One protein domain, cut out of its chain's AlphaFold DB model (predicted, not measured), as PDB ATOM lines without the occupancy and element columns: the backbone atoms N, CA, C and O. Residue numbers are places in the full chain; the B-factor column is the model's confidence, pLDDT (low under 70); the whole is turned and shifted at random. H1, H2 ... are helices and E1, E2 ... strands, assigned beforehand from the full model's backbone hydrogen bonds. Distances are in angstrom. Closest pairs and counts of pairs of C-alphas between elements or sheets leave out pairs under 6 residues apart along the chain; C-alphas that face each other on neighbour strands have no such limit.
ATOM      1  N   THR A  15     -37.644 -39.525 -11.293       89.31
ATOM      2  CA  THR A  15     -38.113 -40.907 -11.453       89.31
ATOM      3  C   THR A  15     -38.411 -41.569 -10.112       89.31
ATOM      4  O   THR A  15     -37.902 -41.151  -9.068       89.31
ATOM      5  N   PHE A  16     -39.205 -42.637 -10.120       85.44
ATOM      6  CA  PHE A  16     -39.428 -43.439  -8.916       85.44
ATOM      7  C   PHE A  16     -38.106 -43.937  -8.306       85.44
ATOM      8  O   PHE A  16     -37.890 -43.808  -7.099       85.44
ATOM      9  N   ASP A  17     -37.182 -44.413  -9.143       84.25
ATOM     10  CA  ASP A  17     -35.857 -44.874  -8.717       84.25
ATOM     11  C   ASP A  17     -35.004 -43.744  -8.117       84.25
ATOM     12  O   ASP A  17     -34.288 -43.967  -7.136       84.25
ATOM     13  N   ASP A  18     -35.097 -42.518  -8.644       87.38
ATOM     14  CA  ASP A  18     -34.424 -41.359  -8.043       87.38
ATOM     15  C   ASP A  18     -34.933 -41.122  -6.619       87.38
ATOM     16  O   ASP A  18     -34.132 -40.976  -5.692       87.38
ATOM     17  N   ALA A  19     -36.258 -41.140  -6.433       85.12
ATOM     18  CA  ALA A  19     -36.903 -40.952  -5.135       85.12
ATOM     19  C   ALA A  19     -36.420 -42.001  -4.128       85.12
ATOM     20  O   ALA A  19     -35.949 -41.686  -3.035       85.12
ATOM     21  N   VAL A  20     -36.474 -43.266  -4.535       82.81
ATOM     22  CA  VAL A  20     -36.006 -44.421  -3.771       82.81
ATOM     23  C   VAL A  20     -34.558 -44.255  -3.311       82.81
ATOM     24  O   VAL A  20     -34.251 -44.442  -2.129       82.81
ATOM     25  N   ASN A  21     -33.664 -43.903  -4.236       83.38
ATOM     26  CA  ASN A  21     -32.243 -43.751  -3.945       83.38
ATOM     27  C   ASN A  21     -31.990 -42.570  -3.005       83.38
ATOM     28  O   ASN A  21     -31.196 -42.689  -2.070       83.38
ATOM     29  N   TYR A  22     -32.708 -41.467  -3.212       85.31
ATOM     30  CA  TYR A  22     -32.647 -40.292  -2.353       85.31
ATOM     31  C   TYR A  22     -33.034 -40.627  -0.909       85.31
ATOM     32  O   TYR A  22     -32.259 -40.366   0.011       85.31
ATOM     33  N   PHE A  23     -34.183 -41.276  -0.693       83.31
ATOM     34  CA  PHE A  23     -34.670 -41.558   0.659       83.31
ATOM     35  C   PHE A  23     -33.893 -42.651   1.391       83.31
ATOM     36  O   PHE A  23     -33.692 -42.535   2.599       83.31
ATOM     37  N   ASN A  24     -33.405 -43.679   0.687       80.62
ATOM     38  CA  ASN A  24     -32.586 -44.735   1.298       80.62
ATOM     39  C   ASN A  24     -31.319 -44.178   1.979       80.62
ATOM     40  O   ASN A  24     -30.797 -44.787   2.914       80.62
ATOM     41  N   GLY A  25     -30.817 -43.028   1.517       75.88
ATOM     42  CA  GLY A  25     -29.649 -42.360   2.086       75.88
ATOM     43  C   GLY A  25     -29.938 -41.434   3.271       75.88
ATOM     44  O   GLY A  25     -28.986 -40.979   3.907       75.88
ATOM     45  N   LEU A  26     -31.206 -41.133   3.571       85.69
ATOM     46  CA  LEU A  26     -31.574 -40.141   4.580       85.69
ATOM     47  C   LEU A  26     -31.750 -40.774   5.961       85.69
ATOM     48  O   LEU A  26     -32.660 -41.566   6.205       85.69
ATOM     49  N   GLN A  27     -30.892 -40.355   6.887       89.38
ATOM     50  CA  GLN A  27     -31.023 -40.632   8.313       89.38
ATOM     51  C   GLN A  27     -31.293 -39.336   9.065       89.38
ATOM     52  O   GLN A  27     -30.812 -38.273   8.676       89.38
ATOM     53  N   CYS A  28     -32.023 -39.433  10.167       91.25
ATOM     54  CA  CYS A  28     -32.410 -38.278  10.963       91.25
ATOM     55  C   CYS A  28     -32.358 -38.583  12.457       91.25
ATOM     56  O   CYS A  28     -32.383 -39.740  12.868       91.25
ATOM     57  N   LYS A  29     -32.294 -37.533  13.274       91.06
ATOM     58  CA  LYS A  29     -32.527 -37.591  14.725       91.06
ATOM     59  C   LYS A  29     -33.764 -36.788  15.125       91.06
ATOM     60  O   LYS A  29     -34.296 -36.963  16.215       91.06
ATOM     61  N   SER A  30     -34.192 -35.875  14.261       89.81
ATOM     62  CA  SER A  30     -35.360 -35.025  14.429       89.81
ATOM     63  C   SER A  30     -35.944 -34.637  13.072       89.81
ATOM     64  O   SER A  30     -35.261 -34.709  12.051       89.81
ATOM     65  N   ASN A  31     -37.176 -34.125  13.064       88.94
ATOM     66  CA  ASN A  31     -37.822 -33.618  11.846       88.94
ATOM     67  C   ASN A  31     -37.020 -32.499  11.153       88.94
ATOM     68  O   ASN A  31     -37.220 -32.252   9.972       88.94
ATOM     69  N   LYS A  32     -36.115 -31.811  11.866       89.06
ATOM     70  CA  LYS A  32     -35.257 -30.763  11.286       89.06
ATOM     71  C   LYS A  32     -34.145 -31.319  10.400       89.06
ATOM     72  O   LYS A  32     -33.623 -30.581   9.572       89.06
ATOM     73  N   ASP A  33     -33.780 -32.583  10.595       89.81
ATOM     74  CA  ASP A  33     -32.768 -33.254   9.780       89.81
ATOM     75  C   ASP A  33     -33.369 -33.777   8.468       89.81
ATOM     76  O   ASP A  33     -32.635 -34.125   7.545       89.81
ATOM     77  N   CYS A  34     -34.703 -33.835   8.384       88.12
ATOM     78  CA  CYS A  34     -35.408 -34.324   7.216       88.12
ATOM     79  C   CYS A  34     -35.791 -33.191   6.252       88.12
ATOM     80  O   CYS A  34     -36.219 -32.115   6.680       88.12
ATOM     81  N   PRO A  35     -35.677 -33.427   4.938       86.88
ATOM     82  CA  PRO A  35     -36.091 -32.466   3.926       86.88
ATOM     83  C   PRO A  35     -37.624 -32.399   3.819       86.88
ATOM     84  O   PRO A  35     -38.329 -33.303   4.258       86.88
ATOM     85  N   LEU A  36     -38.146 -31.347   3.185       80.06
ATOM     86  CA  LEU A  36     -39.507 -31.319   2.614       80.06
ATOM     87  C   LEU A  36     -40.651 -31.687   3.558       80.06
ATOM     88  O   LEU A  36     -41.473 -32.544   3.258       80.06
ATOM     89  N   GLU A  37     -40.691 -31.016   4.709       77.94
ATOM     90  CA  GLU A  37     -41.711 -31.211   5.750       77.94
ATOM     91  C   GLU A  37     -41.890 -32.661   6.229       77.94
ATOM     92  O   GLU A  37     -42.874 -32.968   6.900       77.94
ATOM     93  N   SER A  38     -40.914 -33.522   5.946       86.81
ATOM     94  CA  SER A  38     -40.953 -34.942   6.271       86.81
ATOM     95  C   SER A  38     -40.807 -35.189   7.764       86.81
ATOM     96  O   SER A  38     -40.247 -34.376   8.509       86.81
ATOM     97  N   ASP A  39     -41.279 -36.355   8.188       89.31
ATOM     98  CA  ASP A  39     -41.205 -36.778   9.577       89.31
ATOM     99  C   ASP A  39     -40.003 -37.692   9.806       89.31
ATOM    100  O   ASP A  39     -39.697 -38.571   9.000       89.31
ATOM    101  N   CYS A  40     -39.319 -37.487  10.927       91.06
ATOM    102  CA  CYS A  40     -38.267 -38.372  11.390       91.06
ATOM    103  C   CYS A  40     -38.864 -39.447  12.297       91.06
ATOM    104  O   CYS A  40     -39.216 -39.171  13.445       91.06
ATOM    105  N   ILE A  41     -38.962 -40.672  11.788       90.44
ATOM    106  CA  ILE A  41     -39.546 -41.814  12.498       90.44
ATOM    107  C   ILE A  41     -38.511 -42.938  12.499       90.44
ATOM    108  O   ILE A  41     -38.036 -43.349  11.441       90.44
ATOM    109  N   GLY A  42     -38.102 -43.405  13.681       89.88
ATOM    110  CA  GLY A  42     -37.114 -44.487  13.802       89.88
ATOM    111  C   GLY A  42     -35.766 -44.178  13.144       89.88
ATOM    112  O   GLY A  42     -35.158 -45.039  12.510       89.88
ATOM    113  N   ASN A  43     -35.310 -42.925  13.243       91.12
ATOM    114  CA  ASN A  43     -34.114 -42.393  12.578       91.12
ATOM    115  C   ASN A  43     -34.147 -42.410  11.038       91.12
ATOM    116  O   ASN A  43     -33.097 -42.302  10.396       91.12
ATOM    117  N   LYS A  44     -35.334 -42.519  10.432       89.19
ATOM    118  CA  LYS A  44     -35.547 -42.455   8.982       89.19
ATOM    119  C   LYS A  44     -36.454 -41.286   8.628       89.19
ATOM    120  O   LYS A  44     -37.422 -41.011   9.335       89.19
ATOM    121  N   CYS A  45     -36.170 -40.634   7.506       88.69
ATOM    122  CA  CYS A  45     -37.053 -39.603   6.970       88.69
ATOM    123  C   CYS A  45     -38.189 -40.243   6.176       88.69
ATOM    124  O   CYS A  45     -37.980 -40.752   5.072       88.69
ATOM    125  N   ILE A  46     -39.392 -40.193   6.739       87.94
ATOM    126  CA  ILE A  46     -40.627 -40.635   6.102       87.94
ATOM    127  C   ILE A  46     -41.237 -39.435   5.386       87.94
ATOM    128  O   ILE A  46     -41.699 -38.479   6.004       87.94
ATOM    129  N   THR A  47     -41.194 -39.486   4.061       87.56
ATOM    130  CA  THR A  47     -41.563 -38.396   3.158       87.56
ATOM    131  C   THR A  47     -42.691 -38.859   2.261       87.56
ATOM    132  O   THR A  47     -42.638 -39.969   1.727       87.56
ATOM    133  N   LYS A  48     -43.697 -38.007   2.081       87.50
ATOM    134  CA  LYS A  48     -44.767 -38.222   1.110       87.50
ATOM    135  C   LYS A  48     -44.306 -37.752  -0.272       87.50
ATOM    136  O   LYS A  48     -43.718 -36.680  -0.384       87.50
ATOM    137  N   PHE A  49     -44.601 -38.518  -1.312       88.81
ATOM    138  CA  PHE A  49     -44.418 -38.107  -2.703       88.81
ATOM    139  C   PHE A  49     -45.481 -38.757  -3.597       88.81
ATOM    140  O   PHE A  49     -46.230 -39.633  -3.159       88.81
ATOM    141  N   TYR A  50     -45.588 -38.292  -4.832       88.81
ATOM    142  CA  TYR A  50     -46.634 -38.659  -5.780       88.81
ATOM    143  C   TYR A  50     -45.991 -39.153  -7.069       88.81
ATOM    144  O   TYR A  50     -44.976 -38.590  -7.474       88.81
ATOM    145  N   CYS A  51     -46.579 -40.159  -7.718       87.50
ATOM    146  CA  CYS A  51     -46.157 -40.591  -9.052       87.50
ATOM    147  C   CYS A  51     -47.341 -40.864  -9.985       87.50
ATOM    148  O   CYS A  51     -48.391 -41.338  -9.544       87.50
ATOM    149  N   ASP A  52     -47.124 -40.591 -11.267       88.25
ATOM    150  CA  ASP A  52     -47.902 -41.067 -12.410       88.25
ATOM    151  C   ASP A  52     -46.945 -41.857 -13.315       88.25
ATOM    152  O   ASP A  52     -45.982 -41.300 -13.853       88.25
ATOM    153  N   ASP A  53     -47.143 -43.173 -13.384       84.75
ATOM    154  CA  ASP A  53     -46.151 -44.133 -13.880       84.75
ATOM    155  C   ASP A  53     -44.753 -43.895 -13.253       84.75
ATOM    156  O   ASP A  53     -44.611 -43.894 -12.028       84.75
ATOM    157  N   ASP A  54     -43.721 -43.679 -14.075       84.75
ATOM    158  CA  ASP A  54     -42.346 -43.411 -13.629       84.75
ATOM    159  C   ASP A  54     -42.089 -41.934 -13.310       84.75
ATOM    160  O   ASP A  54     -41.006 -41.589 -12.838       84.75
ATOM    161  N   LYS A  55     -43.044 -41.037 -13.574       87.50
ATOM    162  CA  LYS A  55     -42.883 -39.605 -13.329       87.50
ATOM    163  C   LYS A  55     -43.365 -39.288 -11.919       87.50
ATOM    164  O   LYS A  55     -44.545 -39.429 -11.615       87.50
ATOM    165  N   CYS A  56     -42.468 -38.813 -11.069       89.81
ATOM    166  CA  CYS A  56     -42.730 -38.523  -9.665       89.81
ATOM    167  C   CYS A  56     -42.469 -37.054  -9.307       89.81
ATOM    168  O   CYS A  56     -41.758 -36.337 -10.010       89.81
ATOM    169  N   SER A  57     -43.066 -36.603  -8.204       90.19
ATOM    170  CA  SER A  57     -42.898 -35.269  -7.616       90.19
ATOM    171  C   SER A  57     -43.201 -35.317  -6.115       90.19
ATOM    172  O   SER A  57     -43.983 -36.149  -5.656       90.19
ATOM    173  N   PHE A  58     -42.639 -34.399  -5.327       89.06
ATOM    174  CA  PHE A  58     -43.028 -34.236  -3.917       89.06
ATOM    175  C   PHE A  58     -44.409 -33.595  -3.744       89.06
ATOM    176  O   PHE A  58     -44.986 -33.651  -2.662       89.06
ATOM    177  N   TYR A  59     -44.956 -33.029  -4.819       89.44
ATOM    178  CA  TYR A  59     -46.253 -32.361  -4.850       89.44
ATOM    179  C   TYR A  59     -47.127 -32.949  -5.954       89.44
ATOM    180  O   TYR A  59     -46.626 -33.352  -7.006       89.44
ATOM    181  N   ASN A  60     -48.440 -32.951  -5.736       87.12
ATOM    182  CA  ASN A  60     -49.412 -33.488  -6.693       87.12
ATOM    183  C   ASN A  60     -49.436 -32.692  -8.022       87.12
ATOM    184  O   ASN A  60     -49.774 -33.209  -9.086       87.12
ATOM    185  N   GLY A  61     -49.001 -31.432  -7.975       84.62
ATOM    186  CA  GLY A  61     -48.773 -30.597  -9.145       84.62
ATOM    187  C   GLY A  61     -47.778 -29.476  -8.865       84.62
ATOM    188  O   GLY A  61     -47.498 -29.143  -7.707       84.62
ATOM    189  N   ILE A  62     -47.258 -28.893  -9.943       82.81
ATOM    190  CA  ILE A  62     -46.344 -27.753  -9.935       82.81
ATOM    191  C   ILE A  62     -46.981 -26.635 -10.769       82.81
ATOM    192  O   ILE A  62     -46.932 -26.647 -11.996       82.81
ATOM    193  N   CYS A  63     -47.565 -25.659 -10.082       81.62
ATOM    194  CA  CYS A  63     -48.289 -24.518 -10.627       81.62
ATOM    195  C   CYS A  63     -47.382 -23.279 -10.592       81.62
ATOM    196  O   CYS A  63     -46.980 -22.843  -9.512       81.62
ATOM    197  N   ASP A  64     -47.039 -22.701 -11.751       80.50
ATOM    198  CA  ASP A  64     -46.174 -21.508 -11.855       80.50
ATOM    199  C   ASP A  64     -44.838 -21.642 -11.074       80.50
ATOM    200  O   ASP A  64     -44.358 -20.703 -10.434       80.50
ATOM    201  N   GLY A  65     -44.242 -22.841 -11.089       77.19
ATOM    202  CA  GLY A  65     -42.997 -23.142 -10.367       77.19
ATOM    203  C   GLY A  65     -43.154 -23.276  -8.847       77.19
ATOM    204  O   GLY A  65     -42.166 -23.183  -8.121       77.19
ATOM    205  N   LYS A  66     -44.380 -23.469  -8.346       83.00
ATOM    206  CA  LYS A  66     -44.698 -23.675  -6.926       83.00
ATOM    207  C   LYS A  66     -45.621 -24.884  -6.732       83.00
ATOM    208  O   LYS A  66     -46.309 -25.272  -7.668       83.00
ATOM    209  N   PRO A  67     -45.694 -25.468  -5.526       84.31
ATOM    210  CA  PRO A  67     -46.640 -26.544  -5.242       84.31
ATOM    211  C   PRO A  67     -48.093 -26.118  -5.472       84.31
ATOM    212  O   PRO A  67     -48.539 -25.122  -4.892       84.31
ATOM    213  N   CYS A  68     -48.857 -26.905  -6.233       78.00
ATOM    214  CA  CYS A  68     -50.298 -26.670  -6.388       78.00
ATOM    215  C   CYS A  68     -51.085 -26.886  -5.074       78.00
ATOM    216  O   CYS A  68     -52.197 -26.404  -4.912       78.00
ATOM    217  N   ASP A  69     -50.498 -27.511  -4.051       69.19
ATOM    218  CA  ASP A  69     -51.130 -27.588  -2.719       69.19
ATOM    219  C   ASP A  69     -51.334 -26.188  -2.089       69.19
ATOM    220  O   ASP A  69     -52.141 -26.011  -1.178       69.19
ATOM    221  N   SER A  70     -50.609 -25.181  -2.593       65.25
ATOM    222  CA  SER A  70     -50.746 -23.765  -2.229       65.25
ATOM    223  C   SER A  70     -51.459 -22.909  -3.288       65.25
ATOM    224  O   SER A  70     -51.722 -21.731  -3.038       65.25
ATOM    225  N   LEU A  71     -51.750 -23.476  -4.466       70.31
ATOM    226  CA  LEU A  71     -52.284 -22.793  -5.646       70.31
ATOM    227  C   LEU A  71     -53.164 -23.743  -6.465       70.31
ATOM    228  O   LEU A  71     -52.705 -24.779  -6.919       70.31
ATOM    229  N   GLU A  72     -54.397 -23.346  -6.743       84.06
ATOM    230  CA  GLU A  72     -55.293 -24.106  -7.619       84.06
ATOM    231  C   GLU A  72     -54.661 -24.402  -8.990       84.06
ATOM    232  O   GLU A  72     -54.121 -23.494  -9.636       84.06
ATOM    233  N   CYS A  73     -54.758 -25.658  -9.447       87.19
ATOM    234  CA  CYS A  73     -54.370 -25.990 -10.816       87.19
ATOM    235  C   CYS A  73     -55.310 -25.283 -11.795       87.19
ATOM    236  O   CYS A  73     -56.508 -25.138 -11.540       87.19
ATOM    237  N   LYS A  74     -54.768 -24.823 -12.922       88.25
ATOM    238  CA  LYS A  74     -55.534 -24.123 -13.962       88.25
ATOM    239  C   LYS A  74     -55.622 -24.943 -15.234       88.25
ATOM    240  O   LYS A  74     -56.599 -24.828 -15.972       88.25
ATOM    241  N   VAL A  75     -54.589 -25.732 -15.505       89.38
ATOM    242  CA  VAL A  75     -54.474 -26.566 -16.695       89.38
ATOM    243  C   VAL A  75     -53.922 -27.937 -16.330       89.38
ATOM    244  O   VAL A  75     -53.199 -28.095 -15.353       89.38
ATOM    245  N   ASP A  76     -54.225 -28.936 -17.153       88.69
ATOM    246  CA  ASP A  76     -53.760 -30.316 -16.964       88.69
ATOM    247  C   ASP A  76     -52.235 -30.430 -16.839       88.69
ATOM    248  O   ASP A  76     -51.735 -31.272 -16.097       88.69
ATOM    249  N   SER A  77     -51.486 -29.556 -17.521       86.88
ATOM    250  CA  SER A  77     -50.021 -29.529 -17.462       86.88
ATOM    251  C   SER A  77     -49.455 -29.083 -16.113       86.88
ATOM    252  O   SER A  77     -48.271 -29.313 -15.868       86.88
ATOM    253  N   ASP A  78     -50.269 -28.465 -15.254       85.94
ATOM    254  CA  ASP A  78     -49.875 -28.134 -13.882       85.94
ATOM    255  C   ASP A  78     -49.799 -29.398 -13.009       85.94
ATOM    256  O   ASP A  78     -49.115 -29.424 -11.986       85.94
ATOM    257  N   CYS A  79     -50.500 -30.463 -13.406       87.62
ATOM    258  CA  CYS A  79     -50.685 -31.665 -12.610       87.62
ATOM    259  C   CYS A  79     -49.738 -32.785 -13.022       87.62
ATOM    260  O   CYS A  79     -49.513 -33.043 -14.205       87.62
ATOM    261  N   LEU A  80     -49.217 -33.507 -12.027       87.56
ATOM    262  CA  LEU A  80     -48.347 -34.651 -12.274       87.56
ATOM    263  C   LEU A  80     -49.070 -35.741 -13.077       87.56
ATOM    264  O   LEU A  80     -48.529 -36.179 -14.086       87.56
ATOM    265  N   GLY A  81     -50.297 -36.089 -12.669       84.81
ATOM    266  CA  GLY A  81     -51.163 -37.067 -13.343       84.81
ATOM    267  C   GLY A  81     -51.863 -36.545 -14.604       84.81
ATOM    268  O   GLY A  81     -52.803 -37.167 -15.098       84.81
ATOM    269  N   GLY A  82     -51.472 -35.360 -15.089       85.31
ATOM    270  CA  GLY A  82     -51.985 -34.775 -16.328       85.31
ATOM    271  C   GLY A  82     -53.479 -34.448 -16.319       85.31
ATOM    272  O   GLY A  82     -54.079 -34.364 -17.388       85.31
ATOM    273  N   LYS A  83     -54.099 -34.317 -15.139       89.75
ATOM    274  CA  LYS A  83     -55.521 -33.990 -14.990       89.75
ATOM    275  C   LYS A  83     -55.731 -32.958 -13.897       89.75
ATOM    276  O   LYS A  83     -55.483 -33.238 -12.724       89.75
ATOM    277  N   CYS A  84     -56.241 -31.799 -14.293       90.62
ATOM    278  CA  CYS A  84     -56.731 -30.765 -13.401       90.62
ATOM    279  C   CYS A  84     -58.265 -30.794 -13.389       90.62
ATOM    280  O   CYS A  84     -58.920 -30.434 -14.368       90.62
ATOM    281  N   TYR A  85     -58.857 -31.226 -12.277       89.25
ATOM    282  CA  TYR A  85     -60.304 -31.325 -12.108       89.25
ATOM    283  C   TYR A  85     -60.760 -30.501 -10.905       89.25
ATOM    284  O   TYR A  85     -60.256 -30.680  -9.801       89.25
ATOM    285  N   ASN A  86     -61.714 -29.582 -11.111       88.62
ATOM    286  CA  ASN A  86     -62.193 -28.655 -10.074       88.62
ATOM    287  C   ASN A  86     -61.039 -28.010  -9.280       88.62
ATOM    288  O   ASN A  86     -61.017 -28.068  -8.050       88.62
ATOM    289  N   SER A  87     -60.056 -27.446  -9.992       86.25
ATOM    290  CA  SER A  87     -58.876 -26.802  -9.397       86.25
ATOM    291  C   SER A  87     -57.955 -27.726  -8.577       86.25
ATOM    292  O   SER A  87     -57.050 -27.243  -7.896       86.25
ATOM    293  N   SER A  88     -58.146 -29.049  -8.650       86.00
ATOM    294  CA  SER A  88     -57.350 -30.062  -7.951       86.00
ATOM    295  C   SER A  88     -56.690 -31.032  -8.929       86.00
ATOM    296  O   SER A  88     -57.295 -31.459  -9.911       86.00
ATOM    297  N   CYS A  89     -55.445 -31.412  -8.648       87.75
ATOM    298  CA  CYS A  89     -54.754 -32.422  -9.440       87.75
ATOM    299  C   CYS A  89     -55.227 -33.833  -9.074       87.75
ATOM    300  O   CYS A  89     -55.271 -34.199  -7.897       87.75
ATOM    301  N   GLU A  90     -55.552 -34.635 -10.084       85.69
ATOM    302  CA  GLU A  90     -55.982 -36.028  -9.933       85.69
ATOM    303  C   GLU A  90     -55.074 -36.987 -10.716       85.69
ATOM    304  O   GLU A  90     -54.237 -36.575 -11.518       85.69
ATOM    305  N   GLY A  91     -55.271 -38.293 -10.503       82.19
ATOM    306  CA  GLY A  91     -54.632 -39.334 -11.312       82.19
ATOM    307  C   GLY A  91     -53.235 -39.749 -10.859       82.19
ATOM    308  O   GLY A  91     -52.529 -40.375 -11.634       82.19
ATOM    309  N   VAL A  92     -52.839 -39.440  -9.624       86.56
ATOM    310  CA  VAL A  92     -51.539 -39.847  -9.072       86.56
ATOM    311  C   VAL A  92     -51.678 -40.928  -8.009       86.56
ATOM    312  O   VAL A  92     -52.679 -41.009  -7.293       86.56
ATOM    313  N   THR A  93     -50.626 -41.722  -7.855       85.62
ATOM    314  CA  THR A  93     -50.453 -42.629  -6.721       85.62
ATOM    315  C   THR A  93     -49.618 -41.948  -5.642       85.62
ATOM    316  O   THR A  93     -48.595 -41.332  -5.939       85.62
ATOM    317  N   VAL A  94     -50.051 -42.056  -4.386       86.06
ATOM    318  CA  VAL A  94     -49.355 -41.492  -3.223       86.06
ATOM    319  C   VAL A  94     -48.445 -42.538  -2.592       86.06
ATOM    320  O   VAL A  94     -48.909 -43.629  -2.250       86.06
ATOM    321  N   TYR A  95     -47.189 -42.163  -2.361       86.25
ATOM    322  CA  TYR A  95     -46.172 -42.993  -1.732       86.25
ATOM    323  C   TYR A  95     -45.599 -42.356  -0.460       86.25
ATOM    324  O   TYR A  95     -45.458 -41.136  -0.369       86.25
ATOM    325  N   HIS A  96     -45.194 -43.199   0.491       87.81
ATOM    326  CA  HIS A  96     -44.332 -42.854   1.621       87.81
ATOM    327  C   HIS A  96     -42.986 -43.565   1.514       87.81
ATOM    328  O   HIS A  96     -42.922 -44.760   1.232       87.81
ATOM    329  N   SER A  97     -41.904 -42.837   1.774       85.50
ATOM    330  CA  SER A  97     -40.529 -43.257   1.479       85.50
ATOM    331  C   SER A  97     -39.955 -44.428   2.288       85.50
ATOM    332  O   SER A  97     -38.828 -44.842   2.012       85.50
ATOM    333  N   GLY A  98     -40.665 -44.982   3.272       85.75
ATOM    334  CA  GLY A  98     -40.098 -46.033   4.114       85.75
ATOM    335  C   GLY A  98     -41.085 -46.711   5.057       85.75
ATOM    336  O   GLY A  98     -42.241 -46.316   5.167       85.75
ATOM    337  N   THR A  99     -40.571 -47.709   5.781       87.75
ATOM    338  CA  THR A  99     -41.229 -48.359   6.922       87.75
ATOM    339  C   THR A  99     -40.507 -48.073   8.232       87.75
ATOM    340  O   THR A  99     -39.307 -47.766   8.262       87.75
ATOM    341  N   PHE A 100     -41.229 -48.270   9.324       88.81
ATOM    342  CA  PHE A 100     -40.783 -48.050  10.697       88.81
ATOM    343  C   PHE A 100     -41.362 -49.126  11.619       88.81
ATOM    344  O   PHE A 100     -42.304 -49.816  11.228       88.81
ATOM    345  N   ASN A 112     -44.109 -35.766  19.239       77.94
ATOM    346  CA  ASN A 112     -44.473 -34.865  18.152       77.94
ATOM    347  C   ASN A 112     -45.987 -34.857  17.921       77.94
ATOM    348  O   ASN A 112     -46.691 -35.817  18.215       77.94
ATOM    349  N   SER A 113     -46.493 -33.768  17.343       70.31
ATOM    350  CA  SER A 113     -47.809 -33.773  16.698       70.31
ATOM    351  C   SER A 113     -47.626 -34.250  15.254       70.31
ATOM    352  O   SER A 113     -46.927 -33.562  14.503       70.31
ATOM    353  N   PRO A 114     -48.200 -35.401  14.865       65.38
ATOM    354  CA  PRO A 114     -47.954 -35.988  13.556       65.38
ATOM    355  C   PRO A 114     -48.315 -35.051  12.407       65.38
ATOM    356  O   PRO A 114     -49.427 -34.520  12.373       65.38
ATOM    357  N   LYS A 115     -47.415 -34.871  11.433       66.50
ATOM    358  CA  LYS A 115     -47.730 -34.088  10.223       66.50
ATOM    359  C   LYS A 115     -48.364 -34.935   9.130       66.50
ATOM    360  O   LYS A 115     -49.209 -34.439   8.380       66.50
ATOM    361  N   ILE A 116     -47.929 -36.185   9.026       58.84
ATOM    362  CA  ILE A 116     -48.360 -37.138   7.997       58.84
ATOM    363  C   ILE A 116     -49.726 -37.775   8.315       58.84
ATOM    364  O   ILE A 116     -50.356 -38.366   7.441       58.84
ATOM    365  N   SER A 117     -50.216 -37.623   9.541       61.25
ATOM    366  CA  SER A 117     -51.363 -38.375  10.038       61.25
ATOM    367  C   SER A 117     -52.687 -37.597   9.960       61.25
ATOM    368  O   SER A 117     -52.718 -36.365   9.850       61.25
ATOM    369  N   THR A 118     -53.808 -38.321  10.036       55.69
ATOM    370  CA  THR A 118     -55.170 -37.752  10.085       55.69
ATOM    371  C   THR A 118     -55.413 -36.876  11.319       55.69
ATOM    372  O   THR A 118     -56.361 -36.091  11.363       55.69
ATOM    373  N   CYS A 119     -54.506 -36.925  12.290       60.62
ATOM    374  CA  CYS A 119     -54.565 -36.181  13.538       60.62
ATOM    375  C   CYS A 119     -54.119 -34.721  13.455       60.62
ATOM    376  O   CYS A 119     -53.981 -34.084  14.502       60.62
ATOM    377  N   LYS A 120     -53.918 -34.170  12.250       53.69
ATOM    378  CA  LYS A 120     -53.380 -32.818  12.016       53.69
ATOM    379  C   LYS A 120     -54.069 -31.685  12.807       53.69
ATOM    380  O   LYS A 120     -53.503 -30.603  12.886       53.69
ATOM    381  N   ASN A 121     -55.236 -31.924  13.429       50.28
ATOM    382  CA  ASN A 121     -56.020 -30.929  14.171       50.28
ATOM    383  C   ASN A 121     -56.580 -31.365  15.551       50.28
ATOM    384  O   ASN A 121     -57.299 -30.576  16.158       50.28
ATOM    385  N   ASN A 122     -56.295 -32.570  16.074       52.31
ATOM    386  CA  ASN A 122     -56.826 -33.013  17.381       52.31
ATOM    387  C   ASN A 122     -55.789 -33.821  18.177       52.31
ATOM    388  O   ASN A 122     -55.599 -35.013  17.956       52.31
ATOM    389  N   ALA A 123     -55.126 -33.163  19.132       53.28
ATOM    390  CA  ALA A 123     -54.020 -33.745  19.898       53.28
ATOM    391  C   ALA A 123     -54.452 -34.695  21.032       53.28
ATOM    392  O   ALA A 123     -53.634 -35.478  21.505       53.28
ATOM    393  N   ASN A 124     -55.707 -34.618  21.486       57.06
ATOM    394  CA  ASN A 124     -56.139 -35.301  22.712       57.06
ATOM    395  C   ASN A 124     -56.669 -36.727  22.493       57.06
ATOM    396  O   ASN A 124     -56.847 -37.431  23.477       57.06
ATOM    397  N   ASP A 125     -56.924 -37.142  21.249       67.94
ATOM    398  CA  ASP A 125     -57.484 -38.472  20.945       67.94
ATOM    399  C   ASP A 125     -56.955 -39.020  19.608       67.94
ATOM    400  O   ASP A 125     -57.651 -39.657  18.816       67.94
ATOM    401  N   CYS A 126     -55.701 -38.680  19.301       78.94
ATOM    402  CA  CYS A 126     -55.062 -39.092  18.064       78.94
ATOM    403  C   CYS A 126     -54.727 -40.584  18.115       78.94
ATOM    404  O   CYS A 126     -53.856 -41.006  18.880       78.94
ATOM    405  N   THR A 127     -55.401 -41.358  17.268       86.19
ATOM    406  CA  THR A 127     -55.081 -42.761  17.016       86.19
ATOM    407  C   THR A 127     -54.840 -42.947  15.528       86.19
ATOM    408  O   THR A 127     -55.632 -42.484  14.710       86.19
ATOM    409  N   GLU A 128     -53.769 -43.646  15.180       88.44
ATOM    410  CA  GLU A 128     -53.421 -43.982  13.807       88.44
ATOM    411  C   GLU A 128     -53.440 -45.489  13.592       88.44
ATOM    412  O   GLU A 128     -52.980 -46.261  14.437       88.44
ATOM    413  N   LEU A 129     -53.978 -45.892  12.443       89.12
ATOM    414  CA  LEU A 129     -54.024 -47.280  12.009       89.12
ATOM    415  C   LEU A 129     -52.812 -47.573  11.121       89.12
ATOM    416  O   LEU A 129     -52.561 -46.878  10.133       89.12
ATOM    417  N   LEU A 130     -52.089 -48.635  11.461       90.31
ATOM    418  CA  LEU A 130     -50.917 -49.116  10.744       90.31
ATOM    419  C   LEU A 130     -51.142 -50.542  10.234       90.31
ATOM    420  O   LEU A 130     -51.752 -51.369  10.911       90.31
ATOM    421  N   ASN A 131     -50.573 -50.835   9.067       88.62
ATOM    422  CA  ASN A 131     -50.366 -52.195   8.588       88.62
ATOM    423  C   ASN A 131     -48.949 -52.625   8.953       88.62
ATOM    424  O   ASN A 131     -47.988 -51.955   8.574       88.62
ATOM    425  N   CYS A 132     -48.810 -53.756   9.633       87.81
ATOM    426  CA  CYS A 132     -47.521 -54.333   9.988       87.81
ATOM    427  C   CYS A 132     -47.370 -55.733   9.404       87.81
ATOM    428  O   CYS A 132     -48.347 -56.456   9.183       87.81
ATOM    429  N   LYS A 133     -46.127 -56.137   9.163       87.38
ATOM    430  CA  LYS A 133     -45.805 -57.508   8.779       87.38
ATOM    431  C   LYS A 133     -46.069 -58.461   9.950       87.38
ATOM    432  O   LYS A 133     -45.632 -58.229  11.075       87.38
ATOM    433  N   GLU A 134     -46.769 -59.566   9.687       81.25
ATOM    434  CA  GLU A 134     -47.039 -60.575  10.715       81.25
ATOM    435  C   GLU A 134     -45.720 -61.118  11.308       81.25
ATOM    436  O   GLU A 134     -44.837 -61.562  10.568       81.25
ATOM    437  N   LYS A 135     -45.606 -61.110  12.647       75.62
ATOM    438  CA  LYS A 135     -44.414 -61.518  13.431       75.62
ATOM    439  C   LYS A 135     -43.163 -60.646  13.252       75.62
ATOM    440  O   LYS A 135     -42.077 -61.073  13.632       75.62
ATOM    441  N   ASP A 136     -43.299 -59.459  12.673       81.00
ATOM    442  CA  ASP A 136     -42.196 -58.521  12.468       81.00
ATOM    443  C   ASP A 136     -42.718 -57.093  12.672       81.00
ATOM    444  O   ASP A 136     -43.109 -56.395  11.734       81.00
ATOM    445  N   ASN A 137     -42.780 -56.687  13.943       79.44
ATOM    446  CA  ASN A 137     -43.240 -55.364  14.365       79.44
ATOM    447  C   ASN A 137     -42.270 -54.235  13.983       79.44
ATOM    448  O   ASN A 137     -42.603 -53.072  14.212       79.44
ATOM    449  N   ASP A 138     -41.120 -54.558  13.381       84.69
ATOM    450  CA  ASP A 138     -40.146 -53.592  12.868       84.69
ATOM    451  C   ASP A 138     -40.507 -53.065  11.471       84.69
ATOM    452  O   ASP A 138     -39.905 -52.106  10.973       84.69
ATOM    453  N   ILE A 139     -41.491 -53.689  10.815       87.88
ATOM    454  CA  ILE A 139     -41.918 -53.337   9.464       87.88
ATOM    455  C   ILE A 139     -43.408 -53.000   9.462       87.88
ATOM    456  O   ILE A 139     -44.262 -53.840   9.166       87.88
ATOM    457  N   CYS A 140     -43.695 -51.732   9.737       88.44
ATOM    458  CA  CYS A 140     -45.017 -51.129   9.669       88.44
ATOM    459  C   CYS A 140     -45.077 -49.959   8.685       88.44
ATOM    460  O   CYS A 140     -44.065 -49.343   8.337       88.44
ATOM    461  N   ALA A 141     -46.294 -49.682   8.233       87.88
ATOM    462  CA  ALA A 141     -46.633 -48.706   7.214       87.88
ATOM    463  C   ALA A 141     -48.004 -48.083   7.515       87.88
ATOM    464  O   ALA A 141     -48.880 -48.736   8.088       87.88
ATOM    465  N   LEU A 142     -48.201 -46.828   7.111       84.31
ATOM    466  CA  LEU A 142     -49.484 -46.133   7.268       84.31
ATOM    467  C   LEU A 142     -50.556 -46.767   6.377       84.31
ATOM    468  O   LEU A 142     -50.293 -47.045   5.206       84.31
ATOM    469  N   VAL A 143     -51.765 -46.963   6.910       79.69
ATOM    470  CA  VAL A 143     -52.896 -47.487   6.127       79.69
ATOM    471  C   VAL A 143     -53.417 -46.438   5.144       79.69
ATOM    472  O   VAL A 143     -53.522 -45.260   5.474       79.69
ATOM    473  N   GLY A 144     -53.789 -46.881   3.938       69.62
ATOM    474  CA  GLY A 144     -54.382 -46.029   2.901       69.62
ATOM    475  C   GLY A 144     -53.363 -45.327   2.003       69.62
ATOM    476  O   GLY A 144     -53.751 -44.509   1.172       69.62
ATOM    477  N   TYR A 145     -52.079 -45.654   2.153       70.75
ATOM    478  CA  TYR A 145     -51.007 -45.134   1.318       70.75
ATOM    479  C   TYR A 145     -50.064 -46.254   0.882       70.75
ATOM    480  O   TYR A 145     -49.791 -47.187   1.644       70.75
ATOM    481  N   GLN A 146     -49.472 -46.121  -0.307       71.75
ATOM    482  CA  GLN A 146     -48.398 -47.024  -0.709       71.75
ATOM    483  C   GLN A 146     -47.130 -46.651   0.066       71.75
ATOM    484  O   GLN A 146     -46.774 -45.483   0.176       71.75
ATOM    485  N   ASN A 147     -46.445 -47.627   0.652       73.25
ATOM    486  CA  ASN A 147     -45.208 -47.395   1.402       73.25
ATOM    487  C   ASN A 147     -44.051 -48.095   0.689       73.25
ATOM    488  O   ASN A 147     -44.253 -49.148   0.088       73.25
ATOM    489  N   LEU A 148     -42.846 -47.535   0.755       71.31
ATOM    490  CA  LEU A 148     -41.654 -48.137   0.165       71.31
ATOM    491  C   LEU A 148     -40.911 -49.026   1.173       71.31
ATOM    492  O   LEU A 148     -40.706 -48.639   2.322       71.31
ATOM    493  N   ARG A 149     -40.398 -50.179   0.729       66.25
ATOM    494  CA  ARG A 149     -39.313 -50.911   1.411       66.25
ATOM    495  C   ARG A 149     -38.146 -51.101   0.475       66.25
ATOM    496  O   ARG A 149     -38.299 -51.706  -0.580       66.25
ATOM    497  N   ASN A 150     -36.961 -50.678   0.918       60.72
ATOM    498  CA  ASN A 150     -35.708 -50.849   0.177       60.72
ATOM    499  C   ASN A 150     -35.836 -50.420  -1.291       60.72
ATOM    500  O   ASN A 150     -35.216 -51.018  -2.166       60.72
ATOM    501  N   GLY A 151     -36.683 -49.429  -1.560       56.34
ATOM    502  CA  GLY A 151     -36.921 -48.962  -2.910       56.34
ATOM    503  C   GLY A 151     -38.017 -49.624  -3.730       56.34
ATOM    504  O   GLY A 151     -38.127 -49.322  -4.908       56.34
ATOM    505  N   MET A 152     -38.830 -50.509  -3.157       56.00
ATOM    506  CA  MET A 152     -39.982 -51.079  -3.857       56.00
ATOM    507  C   MET A 152     -41.279 -50.665  -3.170       56.00
ATOM    508  O   MET A 152     -41.337 -50.701  -1.937       56.00
ATOM    509  N   PRO A 153     -42.321 -50.293  -3.931       63.03
ATOM    510  CA  PRO A 153     -43.609 -49.989  -3.352       63.03
ATOM    511  C   PRO A 153     -44.268 -51.274  -2.881       63.03
ATOM    512  O   PRO A 153     -44.279 -52.289  -3.585       63.03
ATOM    513  N   TYR A 154     -44.832 -51.234  -1.684       68.19
ATOM    514  CA  TYR A 154     -45.726 -52.280  -1.254       68.19
ATOM    515  C   TYR A 154     -47.040 -52.166  -1.985       68.19
ATOM    516  O   TYR A 154     -47.692 -51.124  -2.011       68.19
ATOM    517  N   VAL A 155     -47.439 -53.301  -2.533       63.16
ATOM    518  CA  VAL A 155     -48.790 -53.507  -3.000       63.16
ATOM    519  C   VAL A 155     -49.702 -53.499  -1.767       63.16
ATOM    520  O   VAL A 155     -49.488 -54.267  -0.826       63.16
ATOM    521  N   ASP A 156     -50.680 -52.593  -1.770       59.44
ATOM    522  CA  ASP A 156     -51.608 -52.373  -0.656       59.44
ATOM    523  C   ASP A 156     -52.421 -53.636  -0.294       59.44
ATOM    524  O   ASP A 156     -52.420 -54.619  -1.036       59.44
ATOM    525  N   PHE A 157     -53.169 -53.596   0.819       55.38
ATOM    526  CA  PHE A 157     -53.905 -54.716   1.461       55.38
ATOM    527  C   PHE A 157     -54.856 -55.539   0.545       55.38
ATOM    528  O   PHE A 157     -55.344 -56.598   0.932       55.38
ATOM    529  N   PHE A 158     -55.085 -55.121  -0.704       57.16
ATOM    530  CA  PHE A 158     -55.834 -55.874  -1.722       57.16
ATOM    531  C   PHE A 158     -55.214 -55.839  -3.117       57.16
ATOM    532  O   PHE A 158     -55.825 -56.317  -4.081       57.16
ATOM    533  N   GLY A 159     -54.040 -55.237  -3.253       68.25
ATOM    534  CA  GLY A 159     -53.417 -55.091  -4.546       68.25
ATOM    535  C   GLY A 159     -52.908 -56.434  -5.066       68.25
ATOM    536  O   GLY A 159     -52.666 -57.397  -4.328       68.25
ATOM    537  N   ASN A 160     -52.774 -56.492  -6.386       78.62
ATOM    538  CA  ASN A 160     -52.291 -57.688  -7.043       78.62
ATOM    539  C   ASN A 160     -50.774 -57.794  -6.887       78.62
ATOM    540  O   ASN A 160     -50.048 -56.872  -7.249       78.62
ATOM    541  N   CYS A 161     -50.294 -58.932  -6.407       82.88
ATOM    542  CA  CYS A 161     -48.870 -59.227  -6.317       82.88
ATOM    543  C   CYS A 161     -48.463 -60.274  -7.355       82.88
ATOM    544  O   CYS A 161     -49.241 -61.159  -7.728       82.88
ATOM    545  N   LEU A 162     -47.220 -60.180  -7.822       83.81
ATOM    546  CA  LEU A 162     -46.608 -61.200  -8.675       83.81
ATOM    547  C   LEU A 162     -45.660 -62.092  -7.878       83.81
ATOM    548  O   LEU A 162     -45.510 -63.270  -8.202       83.81
ATOM    549  N   ARG A 163     -45.024 -61.531  -6.848       84.06
ATOM    550  CA  ARG A 163     -44.037 -62.190  -6.002       84.06
ATOM    551  C   ARG A 163     -44.206 -61.763  -4.548       84.06
ATOM    552  O   ARG A 163     -44.841 -60.753  -4.253       84.06
ATOM    553  N   ASN A 164     -43.638 -62.550  -3.641       83.88
ATOM    554  CA  ASN A 164     -43.730 -62.319  -2.199       83.88
ATOM    555  C   ASN A 164     -43.156 -60.958  -1.802       83.88
ATOM    556  O   ASN A 164     -43.772 -60.239  -1.025       83.88
ATOM    557  N   GLU A 165     -42.031 -60.579  -2.401       81.31
ATOM    558  CA  GLU A 165     -41.339 -59.320  -2.146       81.31
ATOM    559  C   GLU A 165     -42.144 -58.067  -2.529       81.31
ATOM    560  O   GLU A 165     -41.803 -56.979  -2.075       81.31
ATOM    561  N   ASN A 166     -43.224 -58.204  -3.311       77.25
ATOM    562  CA  ASN A 166     -44.142 -57.098  -3.602       77.25
ATOM    563  C   ASN A 166     -45.054 -56.748  -2.410       77.25
ATOM    564  O   ASN A 166     -45.677 -55.689  -2.405       77.25
ATOM    565  N   CYS A 167     -45.170 -57.639  -1.424       80.38
ATOM    566  CA  CYS A 167     -46.079 -57.500  -0.293       80.38
ATOM    567  C   CYS A 167     -45.338 -57.070   0.974       80.38
ATOM    568  O   CYS A 167     -44.268 -57.595   1.283       80.38
ATOM    569  N   LEU A 168     -45.955 -56.187   1.769       81.44
ATOM    570  CA  LEU A 168     -45.443 -55.756   3.083       81.44
ATOM    571  C   LEU A 168     -45.207 -56.929   4.038       81.44
ATOM    572  O   LEU A 168     -44.187 -57.001   4.720       81.44
ATOM    573  N   SER A 169     -46.085 -57.919   3.973       83.31
ATOM    574  CA  SER A 169     -45.991 -59.182   4.697       83.31
ATOM    575  C   SER A 169     -44.915 -60.143   4.188       83.31
ATOM    576  O   SER A 169     -44.596 -61.125   4.857       83.31
ATOM    577  N   ASN A 170     -44.375 -59.904   2.989       84.94
ATOM    578  CA  ASN A 170     -43.599 -60.866   2.212       84.94
ATOM    579  C   ASN A 170     -44.371 -62.159   1.855       84.94
ATOM    580  O   ASN A 170     -43.773 -63.229   1.729       84.94
ATOM    581  N   VAL A 171     -45.701 -62.082   1.716       86.56
ATOM    582  CA  VAL A 171     -46.561 -63.220   1.354       86.56
ATOM    583  C   VAL A 171     -47.505 -62.827   0.220       86.56
ATOM    584  O   VAL A 171     -48.440 -62.054   0.413       86.56
ATOM    585  N   CYS A 172     -47.273 -63.409  -0.959       88.75
ATOM    586  CA  CYS A 172     -48.116 -63.288  -2.138       88.75
ATOM    587  C   CYS A 172     -48.831 -64.614  -2.411       88.75
ATOM    588  O   CYS A 172     -48.237 -65.577  -2.902       88.75
ATOM    589  N   ASN A 173     -50.125 -64.673  -2.114       90.06
ATOM    590  CA  ASN A 173     -50.941 -65.867  -2.283       90.06
ATOM    591  C   ASN A 173     -52.041 -65.607  -3.316       90.06
ATOM    592  O   ASN A 173     -52.793 -64.644  -3.215       90.06
ATOM    593  N   LYS A 174     -52.134 -66.460  -4.346       90.69
ATOM    594  CA  LYS A 174     -53.111 -66.314  -5.447       90.69
ATOM    595  C   LYS A 174     -53.135 -64.899  -6.050       90.69
ATOM    596  O   LYS A 174     -54.198 -64.375  -6.374       90.69
ATOM    597  N   ARG A 175     -51.947 -64.307  -6.220       87.75
ATOM    598  CA  ARG A 175     -51.737 -62.928  -6.691       87.75
ATOM    599  C   ARG A 175     -52.312 -61.842  -5.778       87.75
ATOM    600  O   ARG A 175     -52.547 -60.742  -6.255       87.75
ATOM    601  N   LYS A 176     -52.523 -62.111  -4.491       86.06
ATOM    602  CA  LYS A 176     -52.912 -61.112  -3.488       86.06
ATOM    603  C   LYS A 176     -51.945 -61.118  -2.315       86.06
ATOM    604  O   LYS A 176     -51.463 -62.179  -1.915       86.06
ATOM    605  N   CYS A 177     -51.671 -59.940  -1.771       84.19
ATOM    606  CA  CYS A 177     -50.905 -59.831  -0.539       84.19
ATOM    607  C   CYS A 177     -51.741 -60.308   0.656       84.19
ATOM    608  O   CYS A 177     -52.895 -59.920   0.807       84.19
ATOM    609  N   GLU A 178     -51.162 -61.168   1.491       85.88
ATOM    610  CA  GLU A 178     -51.774 -61.723   2.713       85.88
ATOM    611  C   GLU A 178     -50.798 -61.607   3.889       85.88
ATOM    612  O   GLU A 178     -49.640 -61.312   3.656       85.88
ATOM    613  N   GLY A 179     -51.194 -61.872   5.139       79.81
ATOM    614  CA  GLY A 179     -50.245 -61.917   6.272       79.81
ATOM    615  C   GLY A 179     -49.814 -60.540   6.794       79.81
ATOM    616  O   GLY A 179     -48.688 -60.365   7.263       79.81
ATOM    617  N   LEU A 180     -50.693 -59.551   6.658       83.50
ATOM    618  CA  LEU A 180     -50.587 -58.280   7.362       83.50
ATOM    619  C   LEU A 180     -51.436 -58.331   8.621       83.50
ATOM    620  O   LEU A 180     -52.501 -58.949   8.621       83.50
ATOM    621  N   VAL A 181     -50.948 -57.667   9.659       88.50
ATOM    622  CA  VAL A 181     -51.676 -57.451  10.905       88.50
ATOM    623  C   VAL A 181     -51.933 -55.962  11.063       88.50
ATOM    624  O   VAL A 181     -51.067 -55.135  10.768       88.50
ATOM    625  N   ASN A 182     -53.132 -55.624  11.512       91.12
ATOM    626  CA  ASN A 182     -53.491 -54.247  11.796       91.12
ATOM    627  C   ASN A 182     -53.078 -53.878  13.219       91.12
ATOM    628  O   ASN A 182     -53.313 -54.621  14.177       91.12
ATOM    629  N   ALA A 183     -52.508 -52.692  13.364       92.31
ATOM    630  CA  ALA A 183     -52.121 -52.139  14.646       92.31
ATOM    631  C   ALA A 183     -52.657 -50.723  14.801       92.31
ATOM    632  O   ALA A 183     -52.791 -49.988  13.825       92.31
ATOM    633  N   LEU A 184     -52.947 -50.343  16.037       92.25
ATOM    634  CA  LEU A 184     -53.268 -48.972  16.398       92.25
ATOM    635  C   LEU A 184     -52.126 -48.393  17.214       92.25
ATOM    636  O   LEU A 184     -51.518 -49.078  18.041       92.25
ATOM    637  N   VAL A 185     -51.858 -47.117  16.978       91.31
ATOM    638  CA  VAL A 185     -50.892 -46.337  17.740       91.31
ATOM    639  C   VAL A 185     -51.543 -45.034  18.157       91.31
ATOM    640  O   VAL A 185     -52.076 -44.300  17.331       91.31
ATOM    641  N   SER A 186     -51.466 -44.733  19.441       89.50
ATOM    642  CA  SER A 186     -51.787 -43.435  20.011       89.50
ATOM    643  C   SER A 186     -50.588 -42.907  20.789       89.50
ATOM    644  O   SER A 186     -49.510 -43.511  20.831       89.50
ATOM    645  N   LYS A 187     -50.785 -41.747  21.411       87.56
ATOM    646  CA  LYS A 187     -49.807 -41.150  22.315       87.56
ATOM    647  C   LYS A 187     -49.551 -42.001  23.563       87.56
ATOM    648  O   LYS A 187     -48.439 -42.006  24.075       87.56
ATOM    649  N   ASP A 188     -50.570 -42.709  24.044       88.69
ATOM    650  CA  ASP A 188     -50.520 -43.395  25.340       88.69
ATOM    651  C   ASP A 188     -50.343 -44.912  25.201       88.69
ATOM    652  O   ASP A 188     -49.931 -45.582  26.149       88.69
TER     653      ASP A 188
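Overview. This is residues 15 to 100 and 112 to 188 of the 258 residues of an uncharacterized protein of Anaeromyces robustus (UniProt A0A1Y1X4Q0). Little regular structure: a strongly twisted sheet, E4 E3 E7 E10, mixed, makes the middle with H1 on it, the antiparallel sheet E9 E8 E11 lies towards one end, and hairpin E5 and E6 with loops 62 to 76 makes the other end. The printed part has 163 residues, with helix H1, then strands E1 to E11; it is mostly strand, with 58 residues in named elements. It is compact, radius of gyration of the C-alphas 16.5 A, spans 47 by 40 by 30 A.

Arrangement. Look first at E3, residues 48 to 52, antiparallel to E7, residues 93 to 96: N 49 and O 95 are 2.9 A apart. Parallel to E7 is E10, residues 146 to 149, with N 96 and O 146 at 2.8 A. E4, residues 55 to 57, makes a hairpin with E3, N 50 to O 57 being 2.8 A. H1, residues 16 to 24, is on this sheet; the closest C-alphas of H1 and E4, Phe 16 and Cys 56, are 6.0 A apart. Every O i to N i+4 pair in H1 is within hydrogen-bond range. E2, residues 44 to 46, runs on into E3 at 56 degrees and forms a hairpin with E1, residues 39 to 41, N 41 to O 44 being 2.9 A. E6, residues 88 to 90, runs on into E7 at 93 degrees and forms a hairpin with E5, residues 83 to 85, N 85 to O 88 being 2.8 A. E8, residues 127 to 133, is antiparallel to E9, residues 136 to 142, N 131 to O 141 being 2.9 A, and to E11, residues 180 to 186, N 130 to O 183 being 2.8 A.

Along the chain. Find C-alpha 16 at (-39.428, -43.439, -8.916), where H1 begins; E11 runs 19.5 A to C-alpha 186 at (-51.787, -43.435, 20.011).

Size, cuts and confidence. Residues 101 to 111 are cut out, leaving 15.6 A between C-alphas 100 and 112. The links H1 to E1, E4 to E5 and E10 to E11 are long. Look for pLDDT under 70 in 26 residues, among them 114 to 125 and 149 to 159.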